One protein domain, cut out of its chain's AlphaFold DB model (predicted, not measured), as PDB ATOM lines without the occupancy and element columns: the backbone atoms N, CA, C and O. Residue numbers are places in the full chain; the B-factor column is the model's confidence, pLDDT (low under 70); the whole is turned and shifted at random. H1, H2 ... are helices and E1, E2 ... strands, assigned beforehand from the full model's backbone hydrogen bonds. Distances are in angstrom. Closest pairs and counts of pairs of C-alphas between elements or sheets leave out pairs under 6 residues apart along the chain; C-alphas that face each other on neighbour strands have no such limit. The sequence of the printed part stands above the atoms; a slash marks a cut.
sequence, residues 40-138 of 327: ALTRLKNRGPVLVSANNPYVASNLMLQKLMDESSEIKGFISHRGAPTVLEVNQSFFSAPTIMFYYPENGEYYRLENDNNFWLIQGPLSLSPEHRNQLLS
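Overview. This is residues 40 to 138 of the 327 residues of an uncharacterized protein of SAR324 cluster bacterium (UniProt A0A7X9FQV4). One twisted sheet of four strands forms a wall, and H2 and H3, joined at a corner, cover one face of it, H2 across E1 and H3 along E3. H4 caps the end of the sheet where E1 begins and E4 ends, and short H1 sits beside the edge strand E1. The printed part has 99 residues with four named helices and four named strands, in the order H1 H2 H3 E1 E2 E3 E4 H4; the sheet's order is E1 - E2 - E3 - E4, all antiparallel, and the class is mixed. It is compact, with a radius of gyration of the C-alphas of 12.8 A, and spans 34 by 31 by 27 A.

Along the chain. Start at C-alpha 87, at (92.812, 119.842, 118.180), where strand E1, residues 87 to 91, begins. E2 follows at residues 99 to 104, 16.5 A long, then E3 at residues 109 to 116, 22.8 A, and E4 at residues 119 to 127, 23.8 A. Before the sheet come H1, residues 40 to 44, H2, residues 60 to 71, 16.3 A, and H3, residues 73 to 82, 14.0 A. Find C-alpha 60 at (99.329, 129.707, 115.943) for the first residue of H2. H4, residues 130 to 138, runs 12.3 A to C-alpha 138 at (91.476, 117.163, 129.013).

Arrangement. The strands make a meander, each the antiparallel neighbour of the one before, and each successive pair is a hairpin. Look for N 91 and O 99 at 2.8 A between E1 and E2, N 102 and O 111 at 2.9 A between E2 and E3, and N 112 and O 123 at 2.9 A between E3 and E4. H3 is on the sheet at a height of 9.4 A, over E3, at 2 degrees to it on the local plane; only just is it not over E2 and E4, with 2 C-alphas on each. H2 is on the same face, over E1, at 76 degrees to it on the local plane, across the strands. H2 and H3 touch only at the corner, C-alphas 69 and 76 being closest at 4.4 A. H1 touches residues 60 to 64 of H2, closest at C-alphas 40 and 64, 5.3 A. H1 and H4 only graze the sheet. In H1, H2, H3 and H4 every O i to N i+4 pair is within hydrogen-bond range.

Size, cuts and confidence. The C-alphas of Asn 117 and Ser 138 are the two farthest apart, at 35.8 A. The printed part has no cut. The link from H1 to H2 is long, 15 residues; within it, residues 50 to 51 pair antiparallel with residues 87 to 88 of E1. The mean pLDDT of the printed part is 93.8, and no printed residue is under 70.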
ATOM      1  N   ALA A  40     104.093 129.612 110.724       86.31
ATOM      2  CA  ALA A  40     103.149 129.017 111.665       86.31
ATOM      3  C   ALA A  40     103.334 127.493 111.759       86.31
ATOM      4  O   ALA A  40     103.350 126.938 112.856       86.31
ATOM      5  N   LEU A  41     103.579 126.829 110.625       87.44
ATOM      6  CA  LEU A  41     103.832 125.389 110.571       87.44
ATOM      7  C   LEU A  41     105.142 125.027 111.281       87.44
ATOM      8  O   LEU A  41     105.174 124.089 112.075       87.44
ATOM      9  N   THR A  42     106.201 125.823 111.095       88.50
ATOM     10  CA  THR A  42     107.477 125.632 111.807       88.50
ATOM     11  C   THR A  42     107.322 125.748 113.326       88.50
ATOM     12  O   THR A  42     107.975 125.014 114.062       88.50
ATOM     13  N   ARG A  43     106.450 126.642 113.814       90.00
ATOM     14  CA  ARG A  43     106.198 126.809 115.257       90.00
ATOM     15  C   ARG A  43     105.457 125.626 115.874       90.00
ATOM     16  O   ARG A  43     105.699 125.327 117.043       90.00
ATOM     17  N   LEU A  44     104.574 124.989 115.105       94.38
ATOM     18  CA  LEU A  44     103.736 123.867 115.542       94.38
ATOM     19  C   LEU A  44     104.389 122.497 115.332       94.38
ATOM     20  O   LEU A  44     103.972 121.524 115.955       94.38
ATOM     21  N   LYS A  45     105.414 122.413 114.478       94.31
ATOM     22  CA  LYS A  45     106.139 121.178 114.176       94.31
ATOM     23  C   LYS A  45     106.552 120.435 115.449       94.31
ATOM     24  O   LYS A  45     107.305 120.967 116.263       94.31
ATOM     25  N   ASN A  46     106.122 119.179 115.552       95.56
ATOM     26  CA  ASN A  46     106.464 118.227 116.608       95.56
ATOM     27  C   ASN A  46     106.203 118.771 118.029       95.56
ATOM     28  O   ASN A  46     106.861 118.359 118.982       95.56
ATOM     29  N   ARG A  47     105.260 119.714 118.185       95.56
ATOM     30  CA  ARG A  47     104.830 120.246 119.492       95.56
ATOM     31  C   ARG A  47     103.850 119.321 120.219       95.56
ATOM     32  O   ARG A  47     103.549 119.577 121.380       95.56
ATOM     33  N   GLY A  48     103.367 118.279 119.544       97.12
ATOM     34  CA  GLY A  48     102.222 117.487 119.981       97.12
ATOM     35  C   GLY A  48     100.888 118.171 119.653       97.12
ATOM     36  O   GLY A  48     100.863 119.125 118.866       97.12
ATOM     37  N   PRO A  49      99.775 117.683 120.225       97.25
ATOM     38  CA  PRO A  49      98.444 118.227 119.978       97.25
ATOM     39  C   PRO A  49      98.291 119.661 120.508       97.25
ATOM     40  O   PRO A  49      98.593 119.948 121.666       97.25
ATOM     41  N   VAL A  50      97.783 120.562 119.667       96.25
ATOM     42  CA  VAL A  50      97.541 121.978 119.974       96.25
ATOM     43  C   VAL A  50      96.079 122.322 119.704       96.25
ATOM     44  O   VAL A  50      95.530 121.969 118.663       96.25
ATOM     45  N   LEU A  51      95.436 123.028 120.635       95.94
ATOM     46  CA  LEU A  51      94.033 123.430 120.505       95.94
ATOM     47  C   LEU A  51      93.829 124.432 119.366       95.94
ATOM     48  O   LEU A  51      94.617 125.366 119.197       95.94
ATOM     49  N   VAL A  52      92.729 124.281 118.635       95.56
ATOM     50  CA  VAL A  52      92.193 125.303 117.729       95.56
ATOM     51  C   VAL A  52      91.156 126.098 118.522       95.56
ATOM     52  O   VAL A  52      90.174 125.547 119.016       95.56
ATOM     53  N   SER A  53      91.400 127.391 118.714       90.44
ATOM     54  CA  SER A  53      90.583 128.214 119.611       90.44
ATOM     55  C   SER A  53      89.438 128.878 118.858       90.44
ATOM     56  O   SER A  53      89.673 129.653 117.938       90.44
ATOM     57  N   ALA A  54      88.192 128.676 119.283       87.00
ATOM     58  CA  ALA A  54      87.066 129.439 118.735       87.00
ATOM     59  C   ALA A  54      87.102 130.930 119.138       87.00
ATOM     60  O   ALA A  54      86.532 131.775 118.454       87.00
ATOM     61  N   ASN A  55      87.790 131.254 120.240       85.25
ATOM     62  CA  ASN A  55      87.733 132.572 120.877       85.25
ATOM     63  C   ASN A  55      88.941 133.462 120.560       85.25
ATOM     64  O   ASN A  55      88.889 134.668 120.793       85.25
ATOM     65  N   ASN A  56      90.038 132.888 120.059       84.56
ATOM     66  CA  ASN A  56      91.256 133.630 119.754       84.56
ATOM     67  C   ASN A  56      91.773 133.279 118.346       84.56
ATOM     68  O   ASN A  56      92.443 132.257 118.179       84.56
ATOM     69  N   PRO A  57      91.512 134.126 117.330       85.31
ATOM     70  CA  PRO A  57      91.944 133.865 115.958       85.31
ATOM     71  C   PRO A  57      93.468 133.928 115.774       85.31
ATOM     72  O   PRO A  57      93.979 133.404 114.789       85.31
ATOM     73  N   TYR A  58      94.205 134.533 116.710       86.38
ATOM     74  CA  TYR A  58      95.649 134.757 116.598       86.38
ATOM     75  C   TYR A  58      96.501 133.620 117.177       86.38
ATOM     76  O   TYR A  58      97.732 133.704 117.165       86.38
ATOM     77  N   VAL A  59      95.880 132.547 117.673       90.19
ATOM     78  CA  VAL A  59      96.616 131.350 118.096       90.19
ATOM     79  C   VAL A  59      97.294 130.725 116.874       90.19
ATOM     80  O   VAL A  59      96.727 130.675 115.784       90.19
ATOM     81  N   ALA A  60      98.528 130.243 117.044       91.69
ATOM     82  CA  ALA A  60      99.329 129.707 115.943       91.69
ATOM     83  C   ALA A  60      98.620 128.578 115.169       91.69
ATOM     84  O   ALA A  60      98.770 128.503 113.951       91.69
ATOM     85  N   SER A  61      97.836 127.740 115.855       95.00
ATOM     86  CA  SER A  61      96.998 126.690 115.258       95.00
ATOM     87  C   SER A  61      95.933 127.259 114.320       95.00
ATOM     88  O   SER A  61      95.814 126.788 113.193       95.00
ATOM     89  N   ASN A  62      95.226 128.315 114.728       95.00
ATOM     90  CA  ASN A  62      94.227 128.989 113.901       95.00
ATOM     91  C   ASN A  62      94.849 129.655 112.674       95.00
ATOM     92  O   ASN A  62      94.348 129.479 111.568       95.00
ATOM     93  N   LEU A  63      95.960 130.378 112.852       94.75
ATOM     94  CA  LEU A  63      96.666 131.029 111.744       94.75
ATOM     95  C   LEU A  63      97.206 130.006 110.737       94.75
ATOM     96  O   LEU A  63      97.160 130.225 109.527       94.75
ATOM     97  N   MET A  64      97.710 128.874 111.232       95.25
ATOM     98  CA  MET A  64      98.156 127.769 110.391       95.25
ATOM     99  C   MET A  64      96.980 127.141 109.636       95.25
ATOM    100  O   MET A  64      97.074 126.993 108.421       95.25
ATOM    101  N   LEU A  65      95.873 126.840 110.321       96.25
ATOM    102  CA  LEU A  65      94.668 126.283 109.708       96.25
ATOM    103  C   LEU A  65      94.076 127.224 108.652       96.25
ATOM    104  O   LEU A  65      93.734 126.774 107.563       96.25
ATOM    105  N   GLN A  66      94.003 128.526 108.939       95.38
ATOM    106  CA  GLN A  66      93.566 129.536 107.977       95.38
ATOM    107  C   GLN A  66      94.436 129.505 106.721       95.38
ATOM    108  O   GLN A  66      93.913 129.368 105.620       95.38
ATOM    109  N   LYS A  67      95.761 129.542 106.889       94.06
ATOM    110  CA  LYS A  67      96.686 129.503 105.756       94.06
ATOM    111  C   LYS A  67      96.557 128.214 104.938       94.06
ATOM    112  O   LYS A  67      96.598 128.282 103.718       94.06
ATOM    113  N   LEU A  68      96.341 127.062 105.579       93.75
ATOM    114  CA  LEU A  68      96.061 125.812 104.863       93.75
ATOM    115  C   LEU A  68      94.778 125.891 104.027       93.75
ATOM    116  O   LEU A  68      94.764 125.400 102.904       93.75
ATOM    117  N   MET A  69      93.709 126.490 104.558       95.19
ATOM    118  CA  MET A  69      92.454 126.680 103.818       95.19
ATOM    119  C   MET A  69      92.595 127.687 102.671       95.19
ATOM    120  O   MET A  69      91.918 127.551 101.653       95.19
ATOM    121  N   ASP A  70      93.456 128.692 102.823       93.75
ATOM    122  CA  ASP A  70      93.744 129.664 101.766       93.75
ATOM    123  C   ASP A  70      94.597 129.041 100.645       93.75
ATOM    124  O   ASP A  70      94.403 129.359  99.472       93.75
ATOM    125  N   GLU A  71      95.515 128.134 100.993       91.19
ATOM    126  CA  GLU A  71      96.415 127.453 100.051       91.19
ATOM    127  C   GLU A  71      95.797 126.201  99.399       91.19
ATOM    128  O   GLU A  71      96.252 125.796  98.331       91.19
ATOM    129  N   SER A  72      94.777 125.582 100.006       92.31
ATOM    130  CA  SER A  72      94.162 124.340  99.518       92.31
ATOM    131  C   SER A  72      92.638 124.386  99.559       92.31
ATOM    132  O   SER A  72      92.009 124.454 100.621       92.31
ATOM    133  N   SER A  73      92.033 124.245  98.376       89.62
ATOM    134  CA  SER A  73      90.585 124.101  98.235       89.62
ATOM    135  C   SER A  73      90.072 122.799  98.852       89.62
ATOM    136  O   SER A  73      88.953 122.780  99.362       89.62
ATOM    137  N   GLU A  74      90.879 121.734  98.872       90.31
ATOM    138  CA  GLU A  74      90.541 120.460  99.507       90.31
ATOM    139  C   GLU A  74      90.375 120.614 101.016       90.31
ATOM    140  O   GLU A  74      89.353 120.196 101.561       90.31
ATOM    141  N   ILE A  75      91.349 121.243 101.686       95.62
ATOM    142  CA  ILE A  75      91.269 121.497 103.128       95.62
ATOM    143  C   ILE A  75      90.103 122.437 103.414       95.62
ATOM    144  O   ILE A  75      89.307 122.165 104.310       95.62
ATOM    145  N   LYS A  76      89.949 123.512 102.636       95.50
ATOM    146  CA  LYS A  76      88.830 124.445 102.796       95.50
ATOM    147  C   LYS A  76      87.473 123.752 102.671       95.50
ATOM    148  O   LYS A  76      86.605 123.964 103.519       95.50
ATOM    149  N   GLY A  77      87.287 122.923 101.645       89.06
ATOM    150  CA  GLY A  77      86.063 122.150 101.434       89.06
ATOM    151  C   GLY A  77      85.815 121.164 102.575       89.06
ATOM    152  O   GLY A  77      84.717 121.127 103.129       89.06
ATOM    153  N   PHE A  78      86.858 120.445 102.997       95.31
ATOM    154  CA  PHE A  78      86.790 119.515 104.122       95.31
ATOM    155  C   PHE A  78      86.354 120.209 105.420       95.31
ATOM    156  O   PHE A  78      85.408 119.759 106.062       95.31
ATOM    157  N   ILE A  79      86.985 121.330 105.783       96.38
ATOM    158  CA  ILE A  79      86.643 122.104 106.987       96.38
ATOM    159  C   ILE A  79      85.236 122.700 106.888       96.38
ATOM    160  O   ILE A  79      84.500 122.695 107.871       96.38
ATOM    161  N   SER A  80      84.830 123.174 105.707       92.38
ATOM    162  CA  SER A  80      83.477 123.709 105.492       92.38
ATOM    163  C   SER A  80      82.399 122.643 105.699       92.38
ATOM    164  O   SER A  80      81.312 122.954 106.179       92.38
ATOM    165  N   HIS A  81      82.701 121.386 105.358       90.12
ATOM    166  CA  HIS A  81      81.773 120.270 105.500       90.12
ATOM    167  C   HIS A  81      81.791 119.648 106.906       90.12
ATOM    168  O   HIS A  81      80.738 119.436 107.505       90.12
ATOM    169  N   ARG A  82      82.979 119.339 107.442       95.00
ATOM    170  CA  ARG A  82      83.135 118.633 108.725       95.00
ATOM    171  C   ARG A  82      83.069 119.565 109.935       95.00
ATOM    172  O   ARG A  82      82.722 119.110 111.023       95.00
ATOM    173  N   GLY A  83      83.376 120.844 109.744       95.88
ATOM    174  CA  GLY A  83      83.685 121.792 110.808       95.88
ATOM    175  C   GLY A  83      85.192 121.895 111.055       95.88
ATOM    176  O   GLY A  83      85.980 121.089 110.565       95.88
ATOM    177  N   ALA A  84      85.604 122.913 111.813       96.88
ATOM    178  CA  ALA A  84      86.997 123.044 112.229       96.88
ATOM    179  C   ALA A  84      87.361 121.953 113.256       96.88
ATOM    180  O   ALA A  84      86.546 121.661 114.138       96.88
ATOM    181  N   PRO A  85      88.568 121.358 113.184       97.62
ATOM    182  CA  PRO A  85      89.020 120.409 114.189       97.62
ATOM    183  C   PRO A  85      89.176 121.100 115.538       97.62
ATOM    184  O   PRO A  85      89.532 122.275 115.605       97.62
ATOM    185  N   THR A  86      88.951 120.360 116.620       97.06
ATOM    186  CA  THR A  86      89.130 120.888 117.979       97.06
ATOM    187  C   THR A  86      90.607 120.951 118.357       97.06
ATOM    188  O   THR A  86      91.055 121.887 119.019       97.06
ATOM    189  N   VAL A  87      91.374 119.949 117.924       97.69
ATOM    190  CA  VAL A  87      92.812 119.842 118.180       97.69
ATOM    191  C   VAL A  87      93.526 119.530 116.870       97.69
ATOM    192  O   VAL A  87      93.018 118.783 116.030       97.69
ATOM    193  N   LEU A  88      94.707 120.106 116.698       97.69
ATOM    194  CA  LEU A  88      95.562 119.937 115.536       97.69
ATOM    195  C   LEU A  88      96.960 119.521 115.988       97.69
ATOM    196  O   LEU A  88      97.507 120.093 116.926       97.69
ATOM    197  N   GLU A  89      97.567 118.562 115.299       97.94
ATOM    198  CA  GLU A  89      98.965 118.177 115.519       97.94
ATOM    199  C   GLU A  89      99.726 118.206 114.199       97.94
ATOM    200  O   GLU A  89      99.219 117.769 113.166       97.94
ATOM    201  N   VAL A  90     100.953 118.725 114.230       96.75
ATOM    202  CA  VAL A  90     101.839 118.769 113.064       96.75
ATOM    203  C   VAL A  90     103.043 117.893 113.343       96.75
ATOM    204  O   VAL A  90     103.891 118.247 114.161       96.75
ATOM    205  N   ASN A  91     103.150 116.790 112.614       96.25
ATOM    206  CA  ASN A  91     104.274 115.875 112.689       96.25
ATOM    207  C   ASN A  91     105.117 115.998 111.427       96.25
ATOM    208  O   ASN A  91     104.628 115.834 110.315       96.25
ATOM    209  N   GLN A  92     106.402 116.293 111.580       92.62
ATOM    210  CA  GLN A  92     107.329 116.334 110.455       92.62
ATOM    211  C   GLN A  92     108.592 115.562 110.818       92.62
ATOM    212  O   GLN A  92     109.417 116.018 111.621       92.62
ATOM    213  N   SER A  93     108.735 114.399 110.185       91.19
ATOM    214  CA  SER A  93     109.953 113.595 110.244       91.19
ATOM    215  C   SER A  93     111.052 114.234 109.400       91.19
ATOM    216  O   SER A  93     110.797 115.065 108.530       91.19
ATOM    217  N   PHE A  94     112.300 113.839 109.644       85.69
ATOM    218  CA  PHE A  94     113.448 114.379 108.912       85.69
ATOM    219  C   PHE A  94     113.459 113.977 107.423       85.69
ATOM    220  O   PHE A  94     113.943 114.736 106.593       85.69
ATOM    221  N   PHE A  95     112.886 112.817 107.086       85.62
ATOM    222  CA  PHE A  95     112.894 112.247 105.732       85.62
ATOM    223  C   PHE A  95     111.498 112.073 105.114       85.62
ATOM    224  O   PHE A  95     111.365 111.393 104.102       85.62
ATOM    225  N   SER A  96     110.448 112.624 105.729       85.06
ATOM    226  CA  SER A  96     109.075 112.487 105.229       85.06
ATOM    227  C   SER A  96     108.427 113.845 105.013       85.06
ATOM    228  O   SER A  96     108.790 114.833 105.658       85.06
ATOM    229  N   ALA A  97     107.415 113.874 104.146       86.69
ATOM    230  CA  ALA A  97     106.501 115.003 104.067       86.69
ATOM    231  C   ALA A  97     105.878 115.283 105.453       86.69
ATOM    232  O   ALA A  97     105.740 114.359 106.268       86.69
ATOM    233  N   PRO A  98     105.538 116.548 105.754       91.12
ATOM    234  CA  PRO A  98     104.805 116.873 106.966       91.12
ATOM    235  C   PRO A  98     103.417 116.223 106.927       91.12
ATOM    236  O   PRO A  98     102.702 116.303 105.928       91.12
ATOM    237  N   THR A  99     103.037 115.613 108.041       95.56
ATOM    238  CA  THR A  99     101.712 115.052 108.281       95.56
ATOM    239  C   THR A  99     100.986 115.935 109.286       95.56
ATOM    240  O   THR A  99     101.528 116.265 110.342       95.56
ATOM    241  N   ILE A 100      99.751 116.308 108.978       97.31
ATOM    242  CA  ILE A 100      98.890 117.080 109.873       97.31
ATOM    243  C   ILE A 100      97.762 116.167 110.340       97.31
ATOM    244  O   ILE A 100      97.168 115.455 109.537       97.31
ATOM    245  N   MET A 101      97.460 116.177 111.631       98.25
ATOM    246  CA  MET A 101      96.345 115.426 112.197       98.25
ATOM    247  C   MET A 101      95.256 116.391 112.646       98.25
ATOM    248  O   MET A 101      95.525 117.332 113.395       98.25
ATOM    249  N   PHE A 102      94.030 116.151 112.192       98.38
ATOM    250  CA  PHE A 102      92.830 116.863 112.621       98.38
ATOM    251  C   PHE A 102      92.035 115.972 113.569       98.38
ATOM    252  O   PHE A 102      91.528 114.928 113.155       98.38
ATOM    253  N   TYR A 103      91.919 116.379 114.831       98.44
ATOM    254  CA  TYR A 103      91.240 115.606 115.867       98.44
ATOM    255  C   TYR A 103      89.846 116.155 116.170       98.44
ATOM    256  O   TYR A 103      89.669 117.355 116.405       98.44
ATOM    257  N   TYR A 104      88.885 115.235 116.259       98.06
ATOM    258  CA  TYR A 104      87.507 115.477 116.677       98.06
ATOM    259  C   TYR A 104      87.204 114.589 117.896       98.06
ATOM    260  O   TYR A 104      86.536 113.556 117.781       98.06
ATOM    261  N   PRO A 105      87.738 114.944 119.082       97.38
ATOM    262  CA  PRO A 105      87.687 114.083 120.260       97.38
ATOM    263  C   PRO A 105      86.257 113.822 120.753       97.38
ATOM    264  O   PRO A 105      85.988 112.741 121.270       97.38
ATOM    265  N   GLU A 106      85.321 114.745 120.525       96.12
ATOM    266  CA  GLU A 106      83.895 114.543 120.824       96.12
ATOM    267  C   GLU A 106      83.321 113.335 120.074       96.12
ATOM    268  O   GLU A 106      82.625 112.506 120.662       96.12
ATOM    269  N   ASN A 107      83.716 113.165 118.810       97.25
ATOM    270  CA  ASN A 107      83.286 112.061 117.954       97.25
ATOM    271  C   ASN A 107      84.152 110.801 118.133       97.25
ATOM    272  O   ASN A 107      83.789 109.732 117.650       97.25
ATOM    273  N   GLY A 108      85.296 110.909 118.817       97.69
ATOM    274  CA  GLY A 108      86.250 109.809 118.959       97.69
ATOM    275  C   GLY A 108      86.959 109.450 117.650       97.69
ATOM    276  O   GLY A 108      87.317 108.291 117.450       97.69
ATOM    277  N   GLU A 109      87.174 110.425 116.770       98.31
ATOM    278  CA  GLU A 109      87.800 110.216 115.464       98.31
ATOM    279  C   GLU A 109      88.885 111.260 115.162       98.31
ATOM    280  O   GLU A 109      88.946 112.339 115.763       98.31
ATOM    281  N   TYR A 110      89.741 110.941 114.199       98.44
ATOM    282  CA  TYR A 110      90.724 111.860 113.648       98.44
ATOM    283  C   TYR A 110      90.930 111.625 112.150       98.44
ATOM    284  O   TYR A 110      90.578 110.578 111.605       98.44
ATOM    285  N   TYR A 111      91.513 112.618 111.490       98.38
ATOM    286  CA  TYR A 111      91.876 112.572 110.082       98.38
ATOM    287  C   TYR A 111      93.361 112.870 109.941       98.38
ATOM    288  O   TYR A 111      93.896 113.745 110.625       98.38
ATOM    289  N   ARG A 112      94.018 112.142 109.045       97.81
ATOM    290  CA  ARG A 112      95.426 112.317 108.697       97.81
ATOM    291  C   ARG A 112      95.516 113.027 107.353       97.81
ATOM    292  O   ARG A 112      94.929 112.571 106.380       97.81
ATOM    293  N   LEU A 113      96.256 114.124 107.308       97.25
ATOM    294  CA  LEU A 113      96.469 114.934 106.122       97.25
ATOM    295  C   LEU A 113      97.939 114.846 105.726       97.25
ATOM    296  O   LEU A 113      98.826 115.170 106.519       97.25
ATOM    297  N   GLU A 114      98.194 114.425 104.496       94.69
ATOM    298  CA  GLU A 114      99.530 114.344 103.907       94.69
ATOM    299  C   GLU A 114      99.562 115.214 102.648       94.69
ATOM    300  O   GLU A 114      98.635 115.174 101.837       94.69
ATOM    301  N   ASN A 115     100.598 116.041 102.505       89.94
ATOM    302  CA  ASN A 115     100.794 116.826 101.290       89.94
ATOM    303  C   ASN A 115     101.607 115.999 100.291       89.94
ATOM    304  O   ASN A 115     102.756 115.652 100.576       89.94
ATOM    305  N   ASP A 116     101.011 115.707  99.142       84.94
ATOM    306  CA  ASP A 116     101.655 115.035  98.022       84.94
ATOM    307  C   ASP A 116     101.541 115.921  96.777       84.94
ATOM    308  O   ASP A 116     100.445 116.168  96.273       84.94
ATOM    309  N   ASN A 117     102.674 116.435  96.295       83.12
ATOM    310  CA  ASN A 117     102.765 117.212  95.054       83.12
ATOM    311  C   ASN A 117     101.730 118.356  94.927       83.12
ATOM    312  O   ASN A 117     101.101 118.517  93.882       83.12
ATOM    313  N   ASN A 118     101.576 119.176  95.976       79.44
ATOM    314  CA  ASN A 118     100.604 120.284  96.084       79.44
ATOM    315  C   ASN A 118      99.132 119.869  96.231       79.44
ATOM    316  O   ASN A 118      98.264 120.739  96.248       79.44
ATOM    317  N   PHE A 119      98.836 118.581  96.372       84.81
ATOM    318  CA  PHE A 119      97.510 118.100  96.728       84.81
ATOM    319  C   PHE A 119      97.510 117.581  98.168       84.81
ATOM    320  O   PHE A 119      98.467 116.950  98.620       84.81
ATOM    321  N   TRP A 120      96.429 117.835  98.904       91.50
ATOM    322  CA  TRP A 120      96.262 117.299 100.253       91.50
ATOM    323  C   TRP A 120      95.468 115.999 100.222       91.50
ATOM    324  O   TRP A 120      94.268 115.978  99.945       91.50
ATOM    325  N   LEU A 121      96.139 114.902 100.560       92.00
ATOM    326  CA  LEU A 121      95.507 113.615 100.782       92.00
ATOM    327  C   LEU A 121      94.940 113.569 102.203       92.00
ATOM    328  O   LEU A 121      95.692 113.549 103.175       92.00
ATOM    329  N   ILE A 122      93.613 113.532 102.318       95.81
ATOM    330  CA  ILE A 122      92.898 113.450 103.596       95.81
ATOM    331  C   ILE A 122      92.442 112.002 103.807       95.81
ATOM    332  O   ILE A 122      91.617 111.488 103.055       95.81
ATOM    333  N   GLN A 123      92.981 111.340 104.825       95.81
ATOM    334  CA  GLN A 123      92.671 109.960 105.194       95.81
ATOM    335  C   GLN A 123      91.849 109.934 106.487       95.81
ATOM    336  O   GLN A 123      92.294 110.429 107.525       95.81
ATOM    337  N   GLY A 124      90.661 109.335 106.441       94.88
ATOM    338  CA  GLY A 124      89.795 109.146 107.604       94.88
ATOM    339  C   GLY A 124      88.331 108.893 107.224       94.88
ATOM    340  O   GLY A 124      88.040 108.738 106.038       94.88
ATOM    341  N   PRO A 125      87.418 108.845 108.212       97.38
ATOM    342  CA  PRO A 125      87.698 108.968 109.645       97.38
ATOM    343  C   PRO A 125      88.468 107.756 110.191       97.38
ATOM    344  O   PRO A 125      88.199 106.612 109.826       97.38
ATOM    345  N   LEU A 126      89.431 108.010 111.075       97.44
ATOM    346  CA  LEU A 126      90.162 106.992 111.830       97.44
ATOM    347  C   LEU A 126      89.731 107.046 113.298       97.44
ATOM    348  O   LEU A 126      89.554 108.129 113.849       97.44
ATOM    349  N   SER A 127      89.573 105.893 113.946       97.81
ATOM    350  CA  SER A 127      89.133 105.838 115.346       97.81
ATOM    351  C   SER A 127      90.246 106.248 116.311       97.81
ATOM    352  O   SER A 127      91.367 105.742 116.231       97.81
ATOM    353  N   LEU A 128      89.927 107.114 117.273       97.81
ATOM    354  CA  LEU A 128      90.806 107.420 118.401       97.81
ATOM    355  C   LEU A 128      90.739 106.312 119.452       97.81
ATOM    356  O   LEU A 128      89.658 105.825 119.790       97.81
ATOM    357  N   SER A 129      91.890 105.952 120.028       98.00
ATOM    358  CA  SER A 129      91.888 105.113 121.226       98.00
ATOM    359  C   SER A 129      91.205 105.868 122.380       98.00
ATOM    360  O   SER A 129      91.333 107.094 122.465       98.00
ATOM    361  N   PRO A 130      90.490 105.179 123.289       98.00
ATOM    362  CA  PRO A 130      89.826 105.834 124.418       98.00
ATOM    363  C   PRO A 130      90.783 106.666 125.283       98.00
ATOM    364  O   PRO A 130      90.433 107.761 125.711       98.00
ATOM    365  N   GLU A 131      92.009 106.178 125.489       98.06
ATOM    366  CA  GLU A 131      93.054 106.886 126.238       98.06
ATOM    367  C   GLU A 131      93.454 108.195 125.551       98.06
ATOM    368  O   GLU A 131      93.433 109.254 126.178       98.06
ATOM    369  N   HIS A 132      93.738 108.143 124.246       97.69
ATOM    370  CA  HIS A 132      94.131 109.329 123.491       97.69
ATOM    371  C   HIS A 132      92.973 110.329 123.382       97.69
ATOM    372  O   HIS A 132      93.171 111.531 123.530       97.69
ATOM    373  N   ARG A 133      91.736 109.843 123.218       98.06
ATOM    374  CA  ARG A 133      90.528 110.679 123.259       98.06
ATOM    375  C   ARG A 133      90.414 111.431 124.585       98.06
ATOM    376  O   ARG A 133      90.217 112.641 124.568       98.06
ATOM    377  N   ASN A 134      90.571 110.743 125.717       97.31
ATOM    378  CA  ASN A 134      90.499 111.365 127.040       97.31
ATOM    379  C   ASN A 134      91.623 112.388 127.257       97.31
ATOM    380  O   ASN A 134      91.382 113.446 127.834       97.31
ATOM    381  N   GLN A 135      92.827 112.105 126.752       96.94
ATOM    382  CA  GLN A 135      93.943 113.052 126.775       96.94
ATOM    383  C   GLN A 135      93.643 114.318 125.959       96.94
ATOM    384  O   GLN A 135      93.990 115.414 126.379       96.94
ATOM    385  N   LEU A 136      92.990 114.198 124.803       96.56
ATOM    386  CA  LEU A 136      92.623 115.358 123.988       96.56
ATOM    387  C   LEU A 136      91.468 116.155 124.609       96.56
ATOM    388  O   LEU A 136      91.486 117.383 124.568       96.56
ATOM    389  N   LEU A 137      90.491 115.480 125.224       96.12
ATOM    390  CA  LEU A 137      89.395 116.133 125.951       96.12
ATOM    391  C   LEU A 137      89.885 116.891 127.192       96.12
ATOM    392  O   LEU A 137      89.338 117.936 127.530       96.12
ATOM    393  N   SER A 138      90.930 116.418 127.873       95.06
ATOM    394  CA  SER A 138      91.476 117.163 129.013       95.06
ATOM    395  C   SER A 138      92.147 118.473 128.590       95.06
ATOM    396  O   SER A 138      92.124 119.432 129.357       95.06
TER     397      SER A 138